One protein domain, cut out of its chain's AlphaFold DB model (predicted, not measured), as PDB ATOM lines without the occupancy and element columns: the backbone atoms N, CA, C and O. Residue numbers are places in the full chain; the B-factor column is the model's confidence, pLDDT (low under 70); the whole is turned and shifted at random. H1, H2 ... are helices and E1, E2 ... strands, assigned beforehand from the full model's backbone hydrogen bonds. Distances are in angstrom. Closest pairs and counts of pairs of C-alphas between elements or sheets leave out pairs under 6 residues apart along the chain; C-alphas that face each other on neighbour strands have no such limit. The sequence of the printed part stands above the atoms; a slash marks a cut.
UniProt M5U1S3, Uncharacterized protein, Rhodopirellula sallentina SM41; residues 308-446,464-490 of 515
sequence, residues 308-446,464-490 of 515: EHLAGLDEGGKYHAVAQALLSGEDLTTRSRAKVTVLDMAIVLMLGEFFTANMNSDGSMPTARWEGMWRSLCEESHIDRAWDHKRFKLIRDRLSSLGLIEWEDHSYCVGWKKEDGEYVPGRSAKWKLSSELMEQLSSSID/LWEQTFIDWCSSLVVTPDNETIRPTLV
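AT A GLANCE: This is residues 308 to 446 and 464 to 490 of the 515 residues of an uncharacterized protein of Rhodopirellula sallentina SM41 (UniProt M5U1S3). A small two-stranded hairpin, E1 and E2, packs with E2 on the last part of H3, the long helix at the core of a body of crossed helices. H2 and H5 cross H3 near its start, and H7 covers H2 on the side away from H3, while the loop between E1 and E2 sticks out as a thin arm, residues 416 to 424, opposite H7. The printed part has 166 residues with seven named helices and two named strands, in the order H1 H2 H3 H4 H5 E1 E2 H6 H7; the sheet, E1 - E2, is antiparallel and the class is mostly helix. It is compact by its radius of gyration of the C-alphas, 16.4 A, yet elongated in outline, spanning 61 by 38 by 35 A.

IN THESE COORDINATES: E1 is residues 405 to 409, 11.6 A long, and E2 is residues 430 to 433, 10.9 A. H3, residues 342 to 357, measures 22.7 A from C-alpha 342 at (367.870, 228.082, 348.488) to C-alpha 357 at (355.296, 209.231, 349.319). H4, residues 367 to 379, and H5, residues 389 to 401, are 18.1 A each. H7, residues 464 to 475, is 16.9 A and ends at (373.956, 217.399, 364.373). H2 is residues 318 to 327, 14.4 A; H6 is residues 435 to 443, 12.1 A; H1 is residues 308 to 311, 5.0 A.

HOW THE PARTS SIT: E1 and E2 form a hairpin at 167 degrees, with N 406 and O 432 at 3.0 A and N 430 and O 409 at 2.8 A, within hydrogen-bond range. The closest C-alphas of H3 and E2, Thr 356 and Lys 432, are 5.3 A apart; those of H5 and E1, Leu 399 and Ile 405, 6.1 A. H2 and H3 are the hubs, touching three helices each. They touch each other at Tyr 319 and Ala 346, C-alphas 4.6 A apart, at a steep tilt of 64 degrees, opposite ways. H3, with residues 344 to 348 alone, touches residues 391 to 395 of H5, closest C-alphas Met 345 and Ile 395 at 6.3 A. H3 and H4 only just touch, with 3 pairs of C-alphas within 8 A, the closest Leu 351 and Trp 370 at 7.3 A. H2 touches H7, C-alphas Ala 325 and Ile 470 at 5.9 A, and only just touches H6, with 3 pairs within 8 A, the closest Lys 318 and Leu 441 at 7.0 A. H1 is close to H3 but not clearly touching, C-alphas His 309 and Met 350 at 6.9 A. Every O i to N i+4 pair is within hydrogen-bond range in H2 to H7; H1 is too short for one, and its one O i to N i+3 pair is not within range.

THE WHOLE: The C-alphas of Asp 420 and Leu 464 are the two farthest apart, 61.9 A. Residues 447 to 463 are not printed, and C-alphas 446 and 464 are 13.9 A apart across the cut. The links H2 to H3 and E1 to E2 are long. Mean pLDDT of the printed part is 89.9; residues 444 to 446, 464 and 483 to 484 are under 70.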
ATOM      1  N   GLU A 308     349.508 224.809 350.086       90.06
ATOM      2  CA  GLU A 308     350.462 224.742 351.209       90.06
ATOM      3  C   GLU A 308     351.848 224.239 350.777       90.06
ATOM      4  O   GLU A 308     352.860 224.719 351.284       90.06
ATOM      5  N   HIS A 309     351.921 223.311 349.813       93.69
ATOM      6  CA  HIS A 309     353.204 222.860 349.265       93.69
ATOM      7  C   HIS A 309     353.914 224.007 348.533       93.69
ATOM      8  O   HIS A 309     355.106 224.227 348.732       93.69
ATOM      9  N   LEU A 310     353.172 224.765 347.718       95.25
ATOM     10  CA  LEU A 310     353.720 225.893 346.963       95.25
ATOM     11  C   LEU A 310     354.128 227.055 347.881       95.25
ATOM     12  O   LEU A 310     355.247 227.540 347.757       95.25
ATOM     13  N   ALA A 311     353.295 227.423 348.860       92.88
ATOM     14  CA  ALA A 311     353.645 228.412 349.888       92.88
ATOM     15  C   ALA A 311     354.841 227.968 350.757       92.88
ATOM     16  O   ALA A 311     355.562 228.790 351.314       92.88
ATOM     17  N   GLY A 312     355.110 226.660 350.839       92.25
ATOM     18  CA  GLY A 312     356.322 226.126 351.453       92.25
ATOM     19  C   GLY A 312     357.624 226.499 350.725       92.25
ATOM     20  O   GLY A 312     358.688 226.341 351.322       92.25
ATOM     21  N   LEU A 313     357.567 226.963 349.469       95.88
ATOM     22  CA  LEU A 313     358.728 227.415 348.683       95.88
ATOM     23  C   LEU A 313     359.054 228.907 348.868       95.88
ATOM     24  O   LEU A 313     360.174 229.310 348.545       95.88
ATOM     25  N   ASP A 314     358.095 229.704 349.348       93.19
ATOM     26  CA  ASP A 314     358.257 231.142 349.588       93.19
ATOM     27  C   ASP A 314     359.202 231.418 350.773       93.19
ATOM     28  O   ASP A 314     359.523 230.529 351.566       93.19
ATOM     29  N   GLU A 315     359.670 232.660 350.912       90.06
ATOM     30  CA  GLU A 315     360.555 233.065 352.012       90.06
ATOM     31  C   GLU A 315     359.857 232.874 353.375       90.06
ATOM     32  O   GLU A 315     358.760 233.381 353.608       90.06
ATOM     33  N   GLY A 316     360.475 232.087 354.263       84.25
ATOM     34  CA  GLY A 316     359.874 231.632 355.527       84.25
ATOM     35  C   GLY A 316     358.983 230.380 355.420       84.25
ATOM     36  O   GLY A 316     358.576 229.839 356.447       84.25
ATOM     37  N   GLY A 317     358.707 229.875 354.214       89.88
ATOM     38  CA  GLY A 317     357.989 228.617 353.987       89.88
ATOM     39  C   GLY A 317     358.802 227.373 354.376       89.88
ATOM     40  O   GLY A 317     360.037 227.395 354.379       89.88
ATOM     41  N   LYS A 318     358.117 226.254 354.681       89.88
ATOM     42  CA  LYS A 318     358.758 225.047 355.247       89.88
ATOM     43  C   LYS A 318     359.954 224.530 354.436       89.88
ATOM     44  O   LYS A 318     361.013 224.271 354.999       89.88
ATOM     45  N   TYR A 319     359.831 224.425 353.112       94.88
ATOM     46  CA  TYR A 319     360.918 223.945 352.255       94.88
ATOM     47  C   TYR A 319     362.034 224.972 352.108       94.88
ATOM     48  O   TYR A 319     363.193 224.578 352.005       94.88
ATOM     49  N   HIS A 320     361.704 226.267 352.096       93.94
ATOM     50  CA  HIS A 320     362.690 227.342 352.038       93.94
ATOM     51  C   HIS A 320     363.589 227.339 353.277       93.94
ATOM     52  O   HIS A 320     364.812 227.364 353.147       93.94
ATOM     53  N   ALA A 321     363.007 227.246 354.474       90.50
ATOM     54  CA  ALA A 321     363.773 227.256 355.715       90.50
ATOM     55  C   ALA A 321     364.632 225.989 355.887       90.50
ATOM     56  O   ALA A 321     365.830 226.090 356.167       90.50
ATOM     57  N   VAL A 322     364.078 224.805 355.587       92.44
ATOM     58  CA  VAL A 322     364.851 223.549 355.524       92.44
ATOM     59  C   VAL A 322     366.012 223.681 354.527       92.44
ATOM     60  O   VAL A 322     367.154 223.338 354.834       92.44
ATOM     61  N   ALA A 323     365.754 224.224 353.334       94.75
ATOM     62  CA  ALA A 323     366.773 224.432 352.309       94.75
ATOM     63  C   ALA A 323     367.876 225.415 352.731       94.75
ATOM     64  O   ALA A 323     369.041 225.218 352.380       94.75
ATOM     65  N   GLN A 324     367.518 226.464 353.470       92.81
ATOM     66  CA  GLN A 324     368.430 227.486 353.977       92.81
ATOM     67  C   GLN A 324     369.404 226.891 355.004       92.81
ATOM     68  O   GLN A 324     370.620 227.041 354.855       92.81
ATOM     69  N   ALA A 325     368.891 226.122 355.969       90.94
ATOM     70  CA  ALA A 325     369.699 225.433 356.971       90.94
ATOM     71  C   ALA A 325     370.606 224.344 356.359       90.94
ATOM     72  O   ALA A 325     371.809 224.327 356.629       90.94
ATOM     73  N   LEU A 326     370.088 223.507 355.449       93.25
ATOM     74  CA  LEU A 326     370.869 222.448 354.779       93.25
ATOM     75  C   LEU A 326     372.003 222.982 353.884       93.25
ATOM     76  O   LEU A 326     372.977 222.266 353.606       93.25
ATOM     77  N   LEU A 327     371.888 224.234 353.427       93.00
ATOM     78  CA  LEU A 327     372.949 224.935 352.707       93.00
ATOM     79  C   LEU A 327     373.966 225.600 353.646       93.00
ATOM     80  O   LEU A 327     375.136 225.624 353.283       93.00
ATOM     81  N   SER A 328     373.578 226.103 354.827       81.00
ATOM     82  CA  SER A 328     374.507 226.636 355.856       81.00
ATOM     83  C   SER A 328     375.563 227.640 355.332       81.00
ATOM     84  O   SER A 328     376.685 227.712 355.827       81.00
ATOM     85  N   GLY A 329     375.229 228.415 354.291       78.19
ATOM     86  CA  GLY A 329     376.157 229.350 353.637       78.19
ATOM     87  C   GLY A 329     377.204 228.721 352.698       78.19
ATOM     88  O   GLY A 329     378.065 229.440 352.191       78.19
ATOM     89  N   GLU A 330     377.150 227.414 352.419       86.38
ATOM     90  CA  GLU A 330     378.030 226.757 351.447       86.38
ATOM     91  C   GLU A 330     377.652 227.082 349.990       86.38
ATOM     92  O   GLU A 330     376.558 226.781 349.506       86.38
ATOM     93  N   ASP A 331     378.614 227.620 349.237       88.25
ATOM     94  CA  ASP A 331     378.450 228.028 347.837       88.25
ATOM     95  C   ASP A 331     378.490 226.838 346.848       88.25
ATOM     96  O   ASP A 331     379.376 226.723 345.990       88.25
ATOM     97  N   LEU A 332     377.497 225.942 346.938       93.25
ATOM     98  CA  LEU A 332     377.337 224.778 346.055       93.25
ATOM     99  C   LEU A 332     377.287 225.193 344.571       93.25
ATOM    100  O   LEU A 332     376.265 225.633 344.037       93.25
ATOM    101  N   THR A 333     378.417 225.028 343.880       92.19
ATOM    102  CA  THR A 333     378.637 225.555 342.527       92.19
ATOM    103  C   THR A 333     378.960 224.443 341.532       92.19
ATOM    104  O   THR A 333     379.901 223.667 341.697       92.19
ATOM    105  N   THR A 334     378.193 224.369 340.441       89.62
ATOM    106  CA  THR A 334     378.414 223.381 339.374       89.62
ATOM    107  C   THR A 334     379.722 223.636 338.617       89.62
ATOM    108  O   THR A 334     380.187 224.769 338.491       89.62
ATOM    109  N   ARG A 335     380.267 222.599 337.960       80.06
ATOM    110  CA  ARG A 335     381.428 222.735 337.049       80.06
ATOM    111  C   ARG A 335     381.210 223.737 335.898       80.06
ATOM    112  O   ARG A 335     382.179 224.160 335.277       80.06
ATOM    113  N   SER A 336     379.962 224.118 335.610       76.19
ATOM    114  CA  SER A 336     379.596 225.165 334.643       76.19
ATOM    115  C   SER A 336     379.319 226.539 335.276       76.19
ATOM    116  O   SER A 336     378.750 227.395 334.609       76.19
ATOM    117  N   ARG A 337     379.718 226.763 336.537       85.06
ATOM    118  CA  ARG A 337     379.537 228.010 337.313       85.06
ATOM    119  C   ARG A 337     378.087 228.426 337.594       85.06
ATOM    120  O   ARG A 337     377.869 229.496 338.149       85.06
ATOM    121  N   ALA A 338     377.099 227.590 337.276       89.00
ATOM    122  CA  ALA A 338     375.761 227.761 337.830       89.00
ATOM    123  C   ALA A 338     375.814 227.404 339.322       89.00
ATOM    124  O   ALA A 338     376.173 226.271 339.660       89.00
ATOM    125  N   LYS A 339     375.500 228.375 340.180       95.75
ATOM    126  CA  LYS A 339     375.303 228.209 341.625       95.75
ATOM    127  C   LYS A 339     373.939 227.554 341.896       95.75
ATOM    128  O   LYS A 339     373.015 227.709 341.091       95.75
ATOM    129  N   VAL A 340     373.846 226.799 342.988       97.00
ATOM    130  CA  VAL A 340     372.593 226.317 343.594       97.00
ATOM    131  C   VAL A 340     372.079 227.392 344.553       97.00
ATOM    132  O   VAL A 340     372.857 227.947 345.326       97.00
ATOM    133  N   THR A 341     370.788 227.707 344.493       96.75
ATOM    134  CA  THR A 341     370.123 228.656 345.402       96.75
ATOM    135  C   THR A 341     369.220 227.931 346.404       96.75
ATOM    136  O   THR A 341     368.877 226.769 346.183       96.75
ATOM    137  N   VAL A 342     368.820 228.613 347.486       96.69
ATOM    138  CA  VAL A 342     367.870 228.082 348.488       96.69
ATOM    139  C   VAL A 342     366.609 227.555 347.797       96.69
ATOM    140  O   VAL A 342     366.237 226.408 348.006       96.69
ATOM    141  N   LEU A 343     366.050 228.321 346.856       97.19
ATOM    142  CA  LEU A 343     364.898 227.911 346.052       97.19
ATOM    143  C   LEU A 343     365.144 226.640 345.211       97.19
ATOM    144  O   LEU A 343     364.265 225.789 345.134       97.19
ATOM    145  N   ASP A 344     366.335 226.449 344.617       98.06
ATOM    146  CA  ASP A 344     366.638 225.197 343.895       98.06
ATOM    147  C   ASP A 344     366.611 223.980 344.846       98.06
ATOM    148  O   ASP A 344     366.163 222.905 344.450       98.06
ATOM    149  N   MET A 345     367.083 224.139 346.089       97.81
ATOM    150  CA  MET A 345     367.046 223.104 347.133       97.81
ATOM    151  C   MET A 345     365.613 222.889 347.656       97.81
ATOM    152  O   MET A 345     365.176 221.744 347.745       97.81
ATOM    153  N   ALA A 346     364.852 223.958 347.910       97.62
ATOM    154  CA  ALA A 346     363.460 223.904 348.362       97.62
ATOM    155  C   ALA A 346     362.561 223.136 347.376       97.62
ATOM    156  O   ALA A 346     361.804 222.252 347.778       97.62
ATOM    157  N   ILE A 347     362.721 223.386 346.070       98.19
ATOM    158  CA  ILE A 347     362.006 222.644 345.019       98.19
ATOM    159  C   ILE A 347     362.382 221.152 345.042       98.19
ATOM    160  O   ILE A 347     361.507 220.303 344.877       98.19
ATOM    161  N   VAL A 348     363.651 220.796 345.290       98.12
ATOM    162  CA  VAL A 348     364.050 219.380 345.426       98.12
ATOM    163  C   VAL A 348     363.437 218.722 346.661       98.12
ATOM    164  O   VAL A 348     363.065 217.554 346.580       98.12
ATOM    165  N   LEU A 349     363.301 219.442 347.775       97.94
ATOM    166  CA  LEU A 349     362.677 218.924 348.994       97.94
ATOM    167  C   LEU A 349     361.176 218.676 348.791       97.94
ATOM    168  O   LEU A 349     360.714 217.571 349.054       97.94
ATOM    169  N   MET A 350     360.445 219.641 348.219       97.94
ATOM    170  CA  MET A 350     359.018 219.496 347.889       97.94
ATOM    171  C   MET A 350     358.759 218.333 346.921       97.94
ATOM    172  O   MET A 350     357.903 217.480 347.163       97.94
ATOM    173  N   LEU A 351     359.526 218.263 345.827       97.62
ATOM    174  CA  LEU A 351     359.443 217.151 344.880       97.62
ATOM    175  C   LEU A 351     359.855 215.820 345.536       97.62
ATOM    176  O   LEU A 351     359.279 214.781 345.224       97.62
ATOM    177  N   GLY A 352     360.832 215.837 346.445       97.44
ATOM    178  CA  GLY A 352     361.350 214.661 347.142       97.44
ATOM    179  C   GLY A 352     360.387 214.075 348.171       97.44
ATOM    180  O   GLY A 352     360.264 212.854 348.228       97.44
ATOM    181  N   GLU A 353     359.668 214.915 348.920       97.19
ATOM    182  CA  GLU A 353     358.571 214.503 349.807       97.19
ATOM    183  C   GLU A 353     357.485 213.797 348.985       97.19
ATOM    184  O   GLU A 353     357.161 212.631 349.233       97.19
ATOM    185  N   PHE A 354     357.022 214.447 347.910       96.12
ATOM    186  CA  PHE A 354     356.024 213.881 347.004       96.12
ATOM    187  C   PHE A 354     356.478 212.560 346.366       96.12
ATOM    188  O   PHE A 354     355.714 211.595 346.363       96.12
ATOM    189  N   PHE A 355     357.705 212.473 345.837       95.75
ATOM    190  CA  PHE A 355     358.196 211.243 345.206       95.75
ATOM    191  C   PHE A 355     358.535 210.132 346.207       95.75
ATOM    192  O   PHE A 355     358.417 208.969 345.832       95.75
ATOM    193  N   THR A 356     358.877 210.455 347.458       96.00
ATOM    194  CA  THR A 356     359.055 209.469 348.541       96.00
ATOM    195  C   THR A 356     357.709 208.884 348.976       96.00
ATOM    196  O   THR A 356     357.592 207.674 349.141       96.00
ATOM    197  N   ALA A 357     356.659 209.708 349.071       94.81
ATOM    198  CA  ALA A 357     355.296 209.231 349.319       94.81
ATOM    199  C   ALA A 357     354.680 208.493 348.109       94.81
ATOM    200  O   ALA A 357     353.846 207.607 348.279       94.81
ATOM    201  N   ASN A 358     355.096 208.834 346.883       94.06
ATOM    202  CA  ASN A 358     354.530 208.325 345.627       94.06
ATOM    203  C   ASN A 358     355.595 207.646 344.744       94.06
ATOM    204  O   ASN A 358     355.681 207.933 343.542       94.06
ATOM    205  N   MET A 359     356.429 206.772 345.317       92.12
ATOM    206  CA  MET A 359     357.469 206.037 344.579       92.12
ATOM    207  C   MET A 359     356.872 205.181 343.446       92.12
ATOM    208  O   MET A 359     355.695 204.817 343.464       92.12
ATOM    209  N   ASN A 360     357.675 204.847 342.432       91.06
ATOM    210  CA  ASN A 360     357.252 203.855 341.438       91.06
ATOM    211  C   ASN A 360     357.072 202.478 342.108       91.06
ATOM    212  O   ASN A 360     357.741 202.171 343.093       91.06
ATOM    213  N   SER A 361     356.240 201.601 341.536       90.81
ATOM    214  CA  SER A 361     355.955 200.263 342.091       90.81
ATOM    215  C   SER A 361     357.166 199.320 342.166       90.81
ATOM    216  O   SER A 361     357.082 198.265 342.786       90.81
ATOM    217  N   ASP A 362     358.280 199.666 341.519       88.94
ATOM    218  CA  ASP A 362     359.559 198.961 341.611       88.94
ATOM    219  C   ASP A 362     360.545 199.606 342.608       88.94
ATOM    220  O   ASP A 362     361.678 199.142 342.711       88.94
ATOM    221  N   GLY A 363     360.156 200.674 343.312       89.25
ATOM    222  CA  GLY A 363     361.020 201.467 344.195       89.25
ATOM    223  C   GLY A 363     361.910 202.488 343.469       89.25
ATOM    224  O   GLY A 363     362.797 203.080 344.080       89.25
ATOM    225  N   SER A 364     361.735 202.708 342.161       89.44
ATOM    226  CA  SER A 364     362.566 203.668 341.426       89.44
ATOM    227  C   SER A 364     362.092 205.121 341.541       89.44
ATOM    228  O   SER A 364     360.895 205.417 341.559       89.44
ATOM    229  N   MET A 365     363.056 206.050 341.518       88.50
ATOM    230  CA  MET A 365     362.818 207.488 341.334       88.50
ATOM    231  C   MET A 365     363.590 208.000 340.101       88.50
ATOM    232  O   MET A 365     364.690 208.547 340.232       88.50
ATOM    233  N   PRO A 366     363.063 207.806 338.872       89.50
ATOM    234  CA  PRO A 366     363.773 208.159 337.647       89.50
ATOM    235  C   PRO A 366     363.955 209.672 337.508       89.50
ATOM    236  O   PRO A 366     362.988 210.426 337.594       89.50
ATOM    237  N   THR A 367     365.166 210.125 337.172       91.69
ATOM    238  CA  THR A 367     365.481 211.548 336.928       91.69
ATOM    239  C   THR A 367     364.543 212.213 335.910       91.69
ATOM    240  O   THR A 367     364.257 213.397 336.030       91.69
ATOM    241  N   ALA A 368     364.019 211.458 334.937       89.00
ATOM    242  CA  ALA A 368     363.050 211.960 333.962       89.00
ATOM    243  C   ALA A 368     361.685 212.332 334.586       89.00
ATOM    244  O   ALA A 368     361.025 213.244 334.096       89.00
ATOM    245  N   ARG A 369     361.272 211.669 335.678       92.19
ATOM    246  CA  ARG A 369     360.039 211.991 336.423       92.19
ATOM    247  C   ARG A 369     360.205 213.293 337.216       92.19
ATOM    248  O   ARG A 369     359.301 214.123 337.209       92.19
ATOM    249  N   TRP A 370     361.387 213.500 337.806       95.56
ATOM    250  CA  TRP A 370     361.786 214.771 338.426       95.56
ATOM    251  C   TRP A 370     361.820 215.917 337.407       95.56
ATOM    252  O   TRP A 370     361.198 216.952 337.626       95.56
ATOM    253  N   GLU A 371     362.494 215.711 336.274       95.38
ATOM    254  CA  GLU A 371     362.591 216.690 335.186       95.38
ATOM    255  C   GLU A 371     361.219 217.061 334.608       95.38
ATOM    256  O   GLU A 371     360.951 218.241 334.392       95.38
ATOM    257  N   GLY A 372     360.339 216.077 334.396       93.56
ATOM    258  CA  GLY A 372     358.970 216.313 333.937       93.56
ATOM    259  C   GLY A 372     358.152 217.143 334.926       93.56
ATOM    260  O   GLY A 372     357.545 218.131 334.527       93.56
ATOM    261  N   MET A 373     358.180 216.796 336.218       95.56
ATOM    262  CA  MET A 373     357.381 217.497 337.231       95.56
ATOM    263  C   MET A 373     357.863 218.933 337.457       95.56
ATOM    264  O   MET A 373     357.057 219.858 337.506       95.56
ATOM    265  N   TRP A 374     359.184 219.133 337.521       97.19
ATOM    266  CA  TRP A 374     359.791 220.461 337.630       97.19
ATOM    267  C   TRP A 374     359.422 221.335 336.422       97.19
ATOM    268  O   TRP A 374     359.057 222.498 336.584       97.19
ATOM    269  N   ARG A 375     359.468 220.780 335.202       95.19
ATOM    270  CA  ARG A 375     359.021 221.496 333.998       95.19
ATOM    271  C   ARG A 375     357.538 221.846 334.057       95.19
ATOM    272  O   ARG A 375     357.222 222.994 333.790       95.19
ATOM    273  N   SER A 376     356.669 220.922 334.473       94.94
ATOM    274  CA  SER A 376     355.228 221.187 334.604       94.94
ATOM    275  C   SER A 376     354.956 222.358 335.552       94.94
ATOM    276  O   SER A 376     354.310 223.321 335.159       94.94
ATOM    277  N   LEU A 377     355.563 222.361 336.747       94.31
ATOM    278  CA  LEU A 377     355.465 223.477 337.700       94.31
ATOM    279  C   LEU A 377     355.978 224.811 337.124       94.31
ATOM    280  O   LEU A 377     355.416 225.865 337.413       94.31
ATOM    281  N   CYS A 378     357.033 224.787 336.305       94.44
ATOM    282  CA  CYS A 378     357.581 225.983 335.661       94.44
ATOM    283  C   CYS A 378     356.719 226.472 334.477       94.44
ATOM    284  O   CYS A 378     356.581 227.675 334.269       94.44
ATOM    285  N   GLU A 379     356.108 225.561 333.718       91.00
ATOM    286  CA  GLU A 379     355.200 225.864 332.601       91.00
ATOM    287  C   GLU A 379     353.828 226.352 333.102       91.00
ATOM    288  O   GLU A 379     353.266 227.294 332.544       91.00
ATOM    289  N   GLU A 380     353.344 225.797 334.216       91.44
ATOM    290  CA  GLU A 380     352.168 226.250 334.981       91.44
ATOM    291  C   GLU A 380     352.442 227.546 335.779       91.44
ATOM    292  O   GLU A 380     351.529 228.117 336.368       91.44
ATOM    293  N   SER A 381     353.679 228.065 335.745       93.50
ATOM    294  CA  SER A 381     354.128 229.289 336.438       93.50
ATOM    295  C   SER A 381     354.013 229.250 337.971       93.50
ATOM    296  O   SER A 381     353.983 230.296 338.616       93.50
ATOM    297  N   HIS A 382     354.007 228.053 338.563       94.31
ATOM    298  CA  HIS A 382     354.114 227.845 340.010       94.31
ATOM    299  C   HIS A 382     355.542 228.063 340.543       94.31
ATOM    300  O   HIS A 382     355.710 228.311 341.732       94.31
ATOM    301  N   ILE A 383     356.566 227.993 339.680       96.00
ATOM    302  CA  ILE A 383     357.969 228.326 339.993       96.00
ATOM    303  C   ILE A 383     358.632 229.081 338.826       96.00
ATOM    304  O   ILE A 383     358.369 228.782 337.662       96.00
ATOM    305  N   ASP A 384     359.542 230.021 339.117       94.56
ATOM    306  CA  ASP A 384     360.342 230.733 338.095       94.56
ATOM    307  C   ASP A 384     361.544 229.905 337.589       94.56
ATOM    308  O   ASP A 384     362.140 230.198 336.546       94.56
ATOM    309  N   ARG A 385     361.941 228.878 338.350       95.88
ATOM    310  CA  ARG A 385     363.154 228.099 338.097       95.88
ATOM    311  C   ARG A 385     362.948 227.030 337.039       95.88
ATOM    312  O   ARG A 385     362.354 225.991 337.298       95.88
ATOM    313  N   ALA A 386     363.596 227.207 335.890       95.44
ATOM    314  CA  ALA A 386     363.815 226.126 334.936       95.44
ATOM    315  C   ALA A 386     364.791 225.057 335.481       95.44
ATOM    316  O   ALA A 386     365.781 225.372 336.148       95.44
ATOM    317  N   TRP A 387     364.536 223.794 335.133       96.88
ATOM    318  CA  TRP A 387     365.341 222.623 335.507       96.88
ATOM    319  C   TRP A 387     366.803 222.695 335.016       96.88
ATOM    320  O   TRP A 387     367.061 222.796 333.815       96.88
ATOM    321  N   ASP A 388     367.767 222.526 335.931       95.75
ATOM    322  CA  ASP A 388     369.163 222.181 335.610       95.75
ATOM    323  C   ASP A 388     369.554 220.872 336.313       95.75
ATOM    324  O   ASP A 388     369.796 220.829 337.523       95.75
ATOM    325  N   HIS A 389     369.700 219.806 335.521       94.50
ATOM    326  CA  HIS A 389     370.159 218.488 335.963       94.50
ATOM    327  C   HIS A 389     371.450 218.525 336.811       94.50
ATOM    328  O   HIS A 389     371.654 217.664 337.669       94.50
ATOM    329  N   LYS A 390     372.338 219.510 336.610       93.62
ATOM    330  CA  LYS A 390     373.576 219.656 337.394       93.62
ATOM    331  C   LYS A 390     373.320 220.222 338.787       93.62
ATOM    332  O   LYS A 390     374.013 219.805 339.713       93.62
ATOM    333  N   ARG A 391     372.360 221.147 338.941       96.62
ATOM    334  CA  ARG A 391     371.924 221.628 340.261       96.62
ATOM    335  C   ARG A 391     371.238 220.498 341.013       96.62
ATOM    336  O   ARG A 391     371.688 220.161 342.099       96.62
ATOM    337  N   PHE A 392     370.263 219.840 340.379       96.88
ATOM    338  CA  PHE A 392     369.598 218.658 340.934       96.88
ATOM    339  C   PHE A 392     370.604 217.591 341.389       96.88
ATOM    340  O   PHE A 392     370.518 217.099 342.513       96.88
ATOM    341  N   LYS A 393     371.614 217.278 340.558       94.69
ATOM    342  CA  LYS A 393     372.682 216.356 340.958       94.69
ATOM    343  C   LYS A 393     373.435 216.849 342.199       94.69
ATOM    344  O   LYS A 393     373.638 216.044 343.099       94.69
ATOM    345  N   LEU A 394     373.887 218.107 342.246       95.06
ATOM    346  CA  LEU A 394     374.617 218.622 343.414       95.06
ATOM    347  C   LEU A 394     373.771 218.575 344.687       95.06
ATOM    348  O   LEU A 394     374.285 218.177 345.725       95.06
ATOM    349  N   ILE A 395     372.491 218.934 344.593       97.00
ATOM    350  CA  ILE A 395     371.562 218.903 345.724       97.00
ATOM    351  C   ILE A 395     371.405 217.472 346.244       97.00
ATOM    352  O   ILE A 395     371.615 217.226 347.426       97.00
ATOM    353  N   ARG A 396     371.116 216.505 345.366       96.50
ATOM    354  CA  ARG A 396     370.990 215.096 345.761       96.50
ATOM    355  C   ARG A 396     372.303 214.529 346.315       96.50
ATOM    356  O   ARG A 396     372.281 213.837 347.324       96.50
ATOM    357  N   ASP A 397     373.442 214.813 345.681       94.25
ATOM    358  CA  ASP A 397     374.753 214.372 346.182       94.25
ATOM    359  C   ASP A 397     375.051 215.001 347.574       94.25
ATOM    360  O   ASP A 397     375.611 214.319 348.429       94.25
ATOM    361  N   ARG A 398     374.615 216.246 347.850       94.56
ATOM    362  CA  ARG A 398     374.682 216.883 349.185       94.56
ATOM    363  C   ARG A 398     373.754 216.208 350.196       94.56
ATOM    364  O   ARG A 398     374.233 215.815 351.254       94.56
ATOM    365  N   LEU A 399     372.472 216.026 349.876       95.88
ATOM    366  CA  LEU A 399     371.511 215.335 350.750       95.88
ATOM    367  C   LEU A 399     372.009 213.925 351.112       95.88
ATOM    368  O   LEU A 399     371.964 213.540 352.275       95.88
ATOM    369  N   SER A 400     372.591 213.199 350.151       95.38
ATOM    370  CA  SER A 400     373.221 211.903 350.421       95.38
ATOM    371  C   SER A 400     374.466 212.000 351.302       95.38
ATOM    372  O   SER A 400     374.673 211.106 352.115       95.38
ATOM    373  N   SER A 401     375.296 213.042 351.166       93.31
ATOM    374  CA  SER A 401     376.452 213.229 352.059       93.31
ATOM    375  C   SER A 401     376.040 213.519 353.508       93.31
ATOM    376  O   SER A 401     376.762 213.144 354.427       93.31
ATOM    377  N   LEU A 402     374.859 214.109 353.718       93.50
ATOM    378  CA  LEU A 402     374.269 214.375 355.036       93.50
ATOM    379  C   LEU A 402     373.495 213.178 355.627       93.50
ATOM    380  O   LEU A 402     372.894 213.316 356.684       93.50
ATOM    381  N   GLY A 403     373.450 212.025 354.946       94.69
ATOM    382  CA  GLY A 403     372.646 210.868 355.370       94.69
ATOM    383  C   GLY A 403     371.137 210.994 355.103       94.69
ATOM    384  O   GLY A 403     370.389 210.058 355.361       94.69
ATOM    385  N   LEU A 404     370.682 212.102 354.509       96.50
ATOM    386  CA  LEU A 404     369.263 212.418 354.290       96.50
ATOM    387  C   LEU A 404     368.638 211.715 353.069       96.50
ATOM    388  O   LEU A 404     367.538 212.062 352.633       96.50
ATOM    389  N   ILE A 405     369.345 210.742 352.492       96.31
ATOM    390  CA  ILE A 405     368.863 209.872 351.417       96.31
ATOM    391  C   ILE A 405     369.129 208.417 351.798       96.31
ATOM    392  O   ILE A 405     370.276 208.004 351.966       96.31
ATOM    393  N   GLU A 406     368.060 207.627 351.841       95.56
ATOM    394  CA  GLU A 406     368.124 206.173 351.963       95.56
ATOM    395  C   GLU A 406     368.269 205.570 350.552       95.56
ATOM    396  O   GLU A 406     367.350 205.666 349.735       95.56
ATOM    397  N   TRP A 407     369.424 204.968 350.237       94.44
ATOM    398  CA  TRP A 407     369.668 204.279 348.960       94.44
ATOM    399  C   TRP A 407     369.317 202.788 349.044       94.44
ATOM    400  O   TRP A 407     369.882 202.053 349.853       94.44
ATOM    401  N   GLU A 408     368.453 202.319 348.143       93.88
ATOM    402  CA  GLU A 408     368.078 200.902 348.008       93.88
ATOM    403  C   GLU A 408     368.842 200.209 346.864       93.88
ATOM    404  O   GLU A 408     369.223 199.046 346.972       93.88
ATOM    405  N   ASP A 409     369.106 200.926 345.766       93.00
ATOM    406  CA  ASP A 409     369.934 200.465 344.647       93.00
ATOM    407  C   ASP A 409     370.702 201.655 344.062       93.00
ATOM    408  O   ASP A 409     370.126 202.538 343.425       93.00
ATOM    409  N   HIS A 410     372.021 201.667 344.250       92.75
ATOM    410  CA  HIS A 410     372.905 202.690 343.693       92.75
ATOM    411  C   HIS A 410     373.094 202.524 342.174       92.75
ATOM    412  O   HIS A 410     373.586 203.441 341.515       92.75
ATOM    413  N   SER A 411     372.756 201.366 341.595       90.81
ATOM    414  CA  SER A 411     372.991 201.084 340.181       90.81
ATOM    415  C   SER A 411     372.022 201.831 339.270       90.81
ATOM    416  O   SER A 411     370.809 201.854 339.471       90.81
ATOM    417  N   TYR A 412     372.555 202.409 338.197       91.62
ATOM    418  CA  TYR A 412     371.745 202.862 337.071       91.62
ATOM    419  C   TYR A 412     372.410 202.507 335.742       91.62
ATOM    420  O   TYR A 412     373.634 202.396 335.649       91.62
ATOM    421  N   CYS A 413     371.599 202.360 334.699       86.69
ATOM    422  CA  CYS A 413     372.052 202.266 333.318       86.69
ATOM    423  C   CYS A 413     371.107 203.056 332.404       86.69
ATOM    424  O   CYS A 413     369.889 203.046 332.575       86.69
ATOM    425  N   VAL A 414     371.668 203.783 331.439       83.19
ATOM    426  CA  VAL A 414     370.887 204.615 330.510       83.19
ATOM    427  C   VAL A 414     370.242 203.722 329.446       83.19
ATOM    428  O   VAL A 414     370.911 202.846 328.896       83.19
ATOM    429  N   GLY A 415     368.954 203.940 329.162       85.12
ATOM    430  CA  GLY A 415     368.216 203.202 328.132       85.12
ATOM    431  C   GLY A 415     368.838 203.369 326.746       85.12
ATOM    432  O   GLY A 415     369.382 204.429 326.426       85.12
ATOM    433  N   TRP A 416     368.779 202.323 325.924       83.19
ATOM    434  CA  TRP A 416     369.438 202.304 324.617       83.19
ATOM    435  C   TRP A 416     368.568 201.617 323.564       83.19
ATOM    436  O   TRP A 416     367.973 200.567 323.819       83.19
ATOM    437  N   LYS A 417     368.522 202.190 322.356       86.38
ATOM    438  CA  LYS A 417     367.949 201.500 321.197       86.38
ATOM    439  C   LYS A 417     368.875 200.364 320.744       86.38
ATOM    440  O   LYS A 417     370.098 200.496 320.829       86.38
ATOM    441  N   LYS A 418     368.285 199.257 320.298       85.50
ATOM    442  CA  LYS A 418     368.949 198.200 319.521       85.50
ATOM    443  C   LYS A 418     369.156 198.656 318.069       85.50
ATOM    444  O   LYS A 418     368.681 199.720 317.672       85.50
ATOM    445  N   GLU A 419     369.843 197.838 317.275       83.38
ATOM    446  CA  GLU A 419     370.069 198.081 315.840       83.38
ATOM    447  C   GLU A 419     368.774 197.983 315.010       83.38
ATOM    448  O   GLU A 419     368.618 198.713 314.036       83.38
ATOM    449  N   ASP A 420     367.809 197.172 315.455       87.56
ATOM    450  CA  ASP A 420     366.435 197.099 314.922       87.56
ATOM    451  C   ASP A 420     365.548 198.317 315.290       87.56
ATOM    452  O   ASP A 420     364.422 198.442 314.811       87.56
ATOM    453  N   GLY A 421     366.053 199.236 316.123       85.25
ATOM    454  CA  GLY A 421     365.348 200.432 316.587       85.25
ATOM    455  C   GLY A 421     364.537 200.269 317.880       85.25
ATOM    456  O   GLY A 421     364.116 201.290 318.438       85.25
ATOM    457  N   GLU A 422     364.359 199.050 318.401       89.75
ATOM    458  CA  GLU A 422     363.647 198.777 319.655       89.75
ATOM    459  C   GLU A 422     364.350 199.466 320.832       89.75
ATOM    460  O   GLU A 422     365.545 199.277 321.075       89.75
ATOM    461  N   TYR A 423     363.607 200.273 321.588       85.00
ATOM    462  CA  TYR A 423     364.121 200.930 322.784       85.00
ATOM    463  C   TYR A 423     364.006 200.011 324.001       85.00
ATOM    464  O   TYR A 423     362.910 199.795 324.515       85.00
ATOM    465  N   VAL A 424     365.144 199.532 324.510       84.44
ATOM    466  CA  VAL A 424     365.175 198.845 325.807       84.44
ATOM    467  C   VAL A 424     365.274 199.906 326.910       84.44
ATOM    468  O   VAL A 424     366.193 200.738 326.864       84.44
ATOM    469  N   PRO A 425     364.377 199.895 327.913       82.38
ATOM    470  CA  PRO A 425     364.431 200.843 329.016       82.38
ATOM    471  C   PRO A 425     365.723 200.695 329.828       82.38
ATOM    472  O   PRO A 425     366.282 199.608 329.980       82.38
ATOM    473  N   GLY A 426     366.197 201.819 330.363       87.19
ATOM    474  CA  GLY A 426     367.284 201.834 331.336       87.19
ATOM    475  C   GLY A 426     366.805 201.452 332.736       87.19
ATOM    476  O   GLY A 426     365.610 201.491 333.026       87.19
ATOM    477  N   ARG A 427     367.748 201.151 333.631       89.12
ATOM    478  CA  ARG A 427     367.500 201.080 335.076       89.12
ATOM    479  C   ARG A 427     367.821 202.434 335.695       89.12
ATOM    480  O   ARG A 427     368.924 202.943 335.510       89.12
ATOM    481  N   SER A 428     366.899 202.997 336.463       90.81
ATOM    482  CA  SER A 428     367.191 204.103 337.380       90.81
ATOM    483  C   SER A 428     367.533 203.578 338.771       90.81
ATOM    484  O   SER A 428     366.947 202.593 339.213       90.81
ATOM    485  N   ALA A 429     368.436 204.279 339.457       92.06
ATOM    486  CA  ALA A 429     368.752 204.024 340.855       92.06
ATOM    487  C   ALA A 429     367.506 204.167 341.749       92.06
ATOM    488  O   ALA A 429     366.605 204.967 341.457       92.06
ATOM    489  N   LYS A 430     367.480 203.405 342.841       94.56
ATOM    490  CA  LYS A 430     366.400 203.377 343.831       94.56
ATOM    491  C   LYS A 430     366.880 204.026 345.115       94.56
ATOM    492  O   LYS A 430     367.916 203.648 345.660       94.56
ATOM    493  N   TRP A 431     366.145 205.033 345.549       95.50
ATOM    494  CA  TRP A 431     366.431 205.836 346.728       95.50
ATOM    495  C   TRP A 431     365.169 206.600 347.119       95.50
ATOM    496  O   TRP A 431     364.229 206.672 346.327       95.50
ATOM    497  N   LYS A 432     365.175 207.187 348.311       96.25
ATOM    498  CA  LYS A 432     364.123 208.056 348.854       96.25
ATOM    499  C   LYS A 432     364.732 209.051 349.845       96.25
ATOM    500  O   LYS A 432     365.902 208.901 350.205       96.25
ATOM    501  N   LEU A 433     363.983 210.071 350.260       97.44
ATOM    502  CA  LEU A 433     364.406 210.901 351.395       97.44
ATOM    503  C   LEU A 433     364.410 210.052 352.673       97.44
ATOM    504  O   LEU A 433     363.603 209.128 352.789       97.44
ATOM    505  N   SER A 434     365.317 210.337 353.610       97.00
ATOM    506  CA  SER A 434     365.344 209.601 354.875       97.00
ATOM    507  C   SER A 434     364.063 209.824 355.679       97.00
ATOM    508  O   SER A 434     363.453 210.894 355.630       97.00
ATOM    509  N   SER A 435     363.675 208.809 356.445       96.56
ATOM    510  CA  SER A 435     362.588 208.880 357.433       96.56
ATOM    511  C   SER A 435     362.687 210.120 358.338       96.56
ATOM    512  O   SER A 435     361.702 210.834 358.505       96.56
ATOM    513  N   GLU A 436     363.892 210.437 358.812       95.19
ATOM    514  CA  GLU A 436     364.217 211.648 359.578       95.19
ATOM    515  C   GLU A 436     363.921 212.951 358.807       95.19
ATOM    516  O   GLU A 436     363.254 213.841 359.331       95.19
ATOM    517  N   LEU A 437     364.339 213.069 357.539       95.88
ATOM    518  CA  LEU A 437     364.028 214.251 356.726       95.88
ATOM    519  C   LEU A 437     362.519 214.364 356.441       95.88
ATOM    520  O   LEU A 437     361.982 215.467 356.402       95.88
ATOM    521  N   MET A 438     361.816 213.242 356.270       96.56
ATOM    522  CA  MET A 438     360.357 213.234 356.091       96.56
ATOM    523  C   MET A 438     359.613 213.673 357.365       96.56
ATOM    524  O   MET A 438     358.602 214.370 357.269       96.56
ATOM    525  N   GLU A 439     360.120 213.334 358.554       93.38
ATOM    526  CA  GLU A 439     359.604 213.827 359.840       93.38
ATOM    527  C   GLU A 439     359.841 215.339 359.997       93.38
ATOM    528  O   GLU A 439     358.926 216.080 360.356       93.38
ATOM    529  N   GLN A 440     361.018 215.841 359.616       90.94
ATOM    530  CA  GLN A 440     361.323 217.280 359.605       90.94
ATOM    531  C   GLN A 440     360.440 218.076 358.617       90.94
ATOM    532  O   GLN A 440     359.928 219.150 358.946       90.94
ATOM    533  N   LEU A 441     360.185 217.535 357.419       92.25
ATOM    534  CA  LEU A 441     359.325 218.167 356.405       92.25
ATOM    535  C   LEU A 441     357.823 218.145 356.749       92.25
ATOM    536  O   LEU A 441     357.067 218.938 356.179       92.25
ATOM    537  N   SER A 442     357.385 217.278 357.667       89.50
ATOM    538  CA  SER A 442     355.982 217.171 358.100       89.50
ATOM    539  C   SER A 442     355.709 217.882 359.430       89.50
ATOM    540  O   SER A 442     354.754 218.650 359.517       89.50
ATOM    541  N   SER A 443     356.580 217.738 360.432       82.06
ATOM    542  CA  SER A 443     356.478 218.451 361.722       82.06
ATOM    543  C   SER A 443     356.468 219.981 361.581       82.06
ATOM    544  O   SER A 443     355.810 220.667 362.362       82.06
ATOM    545  N   SER A 444     357.096 220.509 360.525       65.31
ATOM    546  CA  SER A 444     357.071 221.932 360.143       65.31
ATOM    547  C   SER A 444     355.680 222.479 359.745       65.31
ATOM    548  O   SER A 444     355.566 223.666 359.445       65.31
ATOM    549  N   ILE A 445     354.632 221.645 359.685       57.97
ATOM    550  CA  ILE A 445     353.265 222.033 359.280       57.97
ATOM    551  C   ILE A 445     352.362 222.293 360.501       57.97
ATOM    552  O   ILE A 445     351.620 223.274 360.535       57.97
ATOM    553  N   ASP A 446     352.436 221.435 361.522       54.44
ATOM    554  CA  ASP A 446     351.392 221.296 362.553       54.44
ATOM    555  C   ASP A 446     351.559 222.218 363.779       54.44
ATOM    556  O   ASP A 446     350.971 221.985 364.836       54.44
ATOM    557  N   LEU A 464     361.192 229.706 367.263       69.38
ATOM    558  CA  LEU A 464     361.868 228.608 367.983       69.38
ATOM    559  C   LEU A 464     362.075 227.335 367.136       69.38
ATOM    560  O   LEU A 464     362.992 226.551 367.399       69.38
ATOM    561  N   TRP A 465     361.248 227.129 366.106       72.19
ATOM    562  CA  TRP A 465     361.423 226.029 365.159       72.19
ATOM    563  C   TRP A 465     362.658 226.220 364.263       72.19
ATOM    564  O   TRP A 465     363.297 225.226 363.936       72.19
ATOM    565  N   GLU A 466     363.060 227.454 363.929       70.88
ATOM    566  CA  GLU A 466     364.256 227.724 363.113       70.88
ATOM    567  C   GLU A 466     365.528 227.325 363.874       70.88
ATOM    568  O   GLU A 466     366.357 226.593 363.337       70.88
ATOM    569  N   GLN A 467     365.646 227.704 365.153       77.44
ATOM    570  CA  GLN A 467     366.772 227.277 365.995       77.44
ATOM    571  C   GLN A 467     366.809 225.752 366.153       77.44
ATOM    572  O   GLN A 467     367.863 225.146 365.983       77.44
ATOM    573  N   THR A 468     365.653 225.120 366.392       82.06
ATOM    574  CA  THR A 468     365.542 223.651 366.462       82.06
ATOM    575  C   THR A 468     366.026 222.994 365.161       82.06
ATOM    576  O   THR A 468     366.693 221.959 365.190       82.06
ATOM    577  N   PHE A 469     365.752 223.621 364.014       79.94
ATOM    578  CA  PHE A 469     366.185 223.151 362.701       79.94
ATOM    579  C   PHE A 469     367.687 223.343 362.448       79.94
ATOM    580  O   PHE A 469     368.338 222.473 361.864       79.94
ATOM    581  N   ILE A 470     368.251 224.467 362.897       81.50
ATOM    582  CA  ILE A 470     369.690 224.761 362.843       81.50
ATOM    583  C   ILE A 470     370.465 223.780 363.730       81.50
ATOM    584  O   ILE A 470     371.482 223.239 363.291       81.50
ATOM    585  N   ASP A 471     369.965 223.495 364.934       86.88
ATOM    586  CA  ASP A 471     370.549 222.517 365.857       86.88
ATOM    587  C   ASP A 471     370.497 221.100 365.262       86.88
ATOM    588  O   ASP A 471     371.507 220.389 365.270       86.88
ATOM    589  N   TRP A 472     369.364 220.714 364.658       90.19
ATOM    590  CA  TRP A 472     369.236 219.452 363.923       90.19
ATOM    591  C   TRP A 472     370.239 219.361 362.764       90.19
ATOM    592  O   TRP A 472     371.042 218.428 362.728       90.19
ATOM    593  N   CYS A 473     370.280 220.356 361.872       86.31
ATOM    594  CA  CYS A 473     371.234 220.406 360.758       86.31
ATOM    595  C   CYS A 473     372.698 220.361 361.226       86.31
ATOM    596  O   CYS A 473     373.527 219.723 360.581       86.31
ATOM    597  N   SER A 474     373.009 220.988 362.364       87.06
ATOM    598  CA  SER A 474     374.344 220.979 362.977       87.06
ATOM    599  C   SER A 474     374.719 219.629 363.603       87.06
ATOM    600  O   SER A 474     375.901 219.367 363.823       87.06
ATOM    601  N   SER A 475     373.737 218.763 363.877       90.75
ATOM    602  CA  SER A 475     373.956 217.399 364.373       90.75
ATOM    603  C   SER A 475     374.231 216.371 363.262       90.75
ATOM    604  O   SER A 475     374.753 215.289 363.544       90.75
ATOM    605  N   LEU A 476     373.929 216.705 361.998       90.38
ATOM    606  CA  LEU A 476     374.072 215.795 360.860       90.38
ATOM    607  C   LEU A 476     375.543 215.471 360.564       90.38
ATOM    608  O   LEU A 476     376.361 216.339 360.247       90.38
ATOM    609  N   VAL A 477     375.882 214.182 360.604       87.25
ATOM    610  CA  VAL A 477     377.243 213.708 360.332       87.25
ATOM    611  C   VAL A 477     377.514 213.735 358.828       87.25
ATOM    612  O   VAL A 477     377.118 212.828 358.095       87.25
ATOM    613  N   VAL A 478     378.243 214.757 358.369       87.94
ATOM    614  CA  VAL A 478     378.698 214.859 356.974       87.94
ATOM    615  C   VAL A 478     379.622 213.683 356.640       87.94
ATOM    616  O   VAL A 478     380.790 213.641 357.035       87.94
ATOM    617  N   THR A 479     379.108 212.717 355.885       85.19
ATOM    618  CA  THR A 479     379.903 211.599 355.372       85.19
ATOM    619  C   THR A 479     380.873 212.092 354.287       85.19
ATOM    620  O   THR A 479     380.488 212.880 353.417       85.19
ATOM    621  N   PRO A 480     382.154 211.672 354.316       78.88
ATOM    622  CA  PRO A 480     383.145 212.124 353.345       78.88
ATOM    623  C   PRO A 480     382.840 211.575 351.948       78.88
ATOM    624  O   PRO A 480     382.377 210.442 351.815       78.88
ATOM    625  N   ASP A 481     383.152 212.361 350.911       73.06
ATOM    626  CA  ASP A 481     382.831 212.038 349.515       73.06
ATOM    627  C   ASP A 481     383.441 210.695 349.070       73.06
ATOM    628  O   ASP A 481     384.641 210.586 348.805       73.06
ATOM    629  N   ASN A 482     382.593 209.669 349.006       71.00
ATOM    630  CA  ASN A 482     382.947 208.281 348.741       71.00
ATOM    631  C   ASN A 482     382.042 207.685 347.645       71.00
ATOM    632  O   ASN A 482     381.054 208.286 347.219       71.00
ATOM    633  N   GLU A 483     382.377 206.489 347.157       60.50
ATOM    634  CA  GLU A 483     381.636 205.867 346.048       60.50
ATOM    635  C   GLU A 483     380.203 205.442 346.432       60.50
ATOM    636  O   GLU A 483     379.360 205.278 345.552       60.50
ATOM    637  N   THR A 484     379.900 205.336 347.731       63.59
ATOM    638  CA  THR A 484     378.586 204.945 348.266       63.59
ATOM    639  C   THR A 484     377.582 206.091 348.442       63.59
ATOM    640  O   THR A 484     376.408 205.806 348.613       63.59
ATOM    641  N   ILE A 485     377.960 207.372 348.332       77.56
ATOM    642  CA  ILE A 485     376.981 208.491 348.359       77.56
ATOM    643  C   ILE A 485     376.476 208.908 346.963       77.56
ATOM    644  O   ILE A 485     375.909 209.989 346.777       77.56
ATOM    645  N   ARG A 486     376.732 208.092 345.930       85.69
ATOM    646  CA  ARG A 486     376.430 208.424 344.528       85.69
ATOM    647  C   ARG A 486     375.862 207.234 343.756       85.69
ATOM    648  O   ARG A 486     376.323 206.107 343.928       85.69
ATOM    649  N   PRO A 487     374.941 207.473 342.803       86.94
ATOM    650  CA  PRO A 487     374.490 206.420 341.915       86.94
ATOM    651  C   PRO A 487     375.609 206.062 340.933       86.94
ATOM    652  O   PRO A 487     376.130 206.912 340.199       86.94
ATOM    653  N   THR A 488     375.961 204.783 340.919       88.19
ATOM    654  CA  THR A 488     377.026 204.201 340.111       88.19
ATOM    655  C   THR A 488     376.479 203.786 338.749       88.19
ATOM    656  O   THR A 488     375.486 203.062 338.650       88.19
ATOM    657  N   LEU A 489     377.143 204.236 337.679       87.00
ATOM    658  CA  LEU A 489     376.837 203.778 336.325       87.00
ATOM    659  C   LEU A 489     377.303 202.328 336.194       87.00
ATOM    660  O   LEU A 489     378.480 202.069 335.938       87.00
ATOM    661  N   VAL A 490     376.375 201.389 336.338       87.44
ATOM    662  CA  VAL A 490     376.642 199.997 336.003       87.44
ATOM    663  C   VAL A 490     376.595 199.901 334.487       87.44
ATOM    664  O   VAL A 490     375.531 199.893 333.862       87.44
TER     665      VAL A 490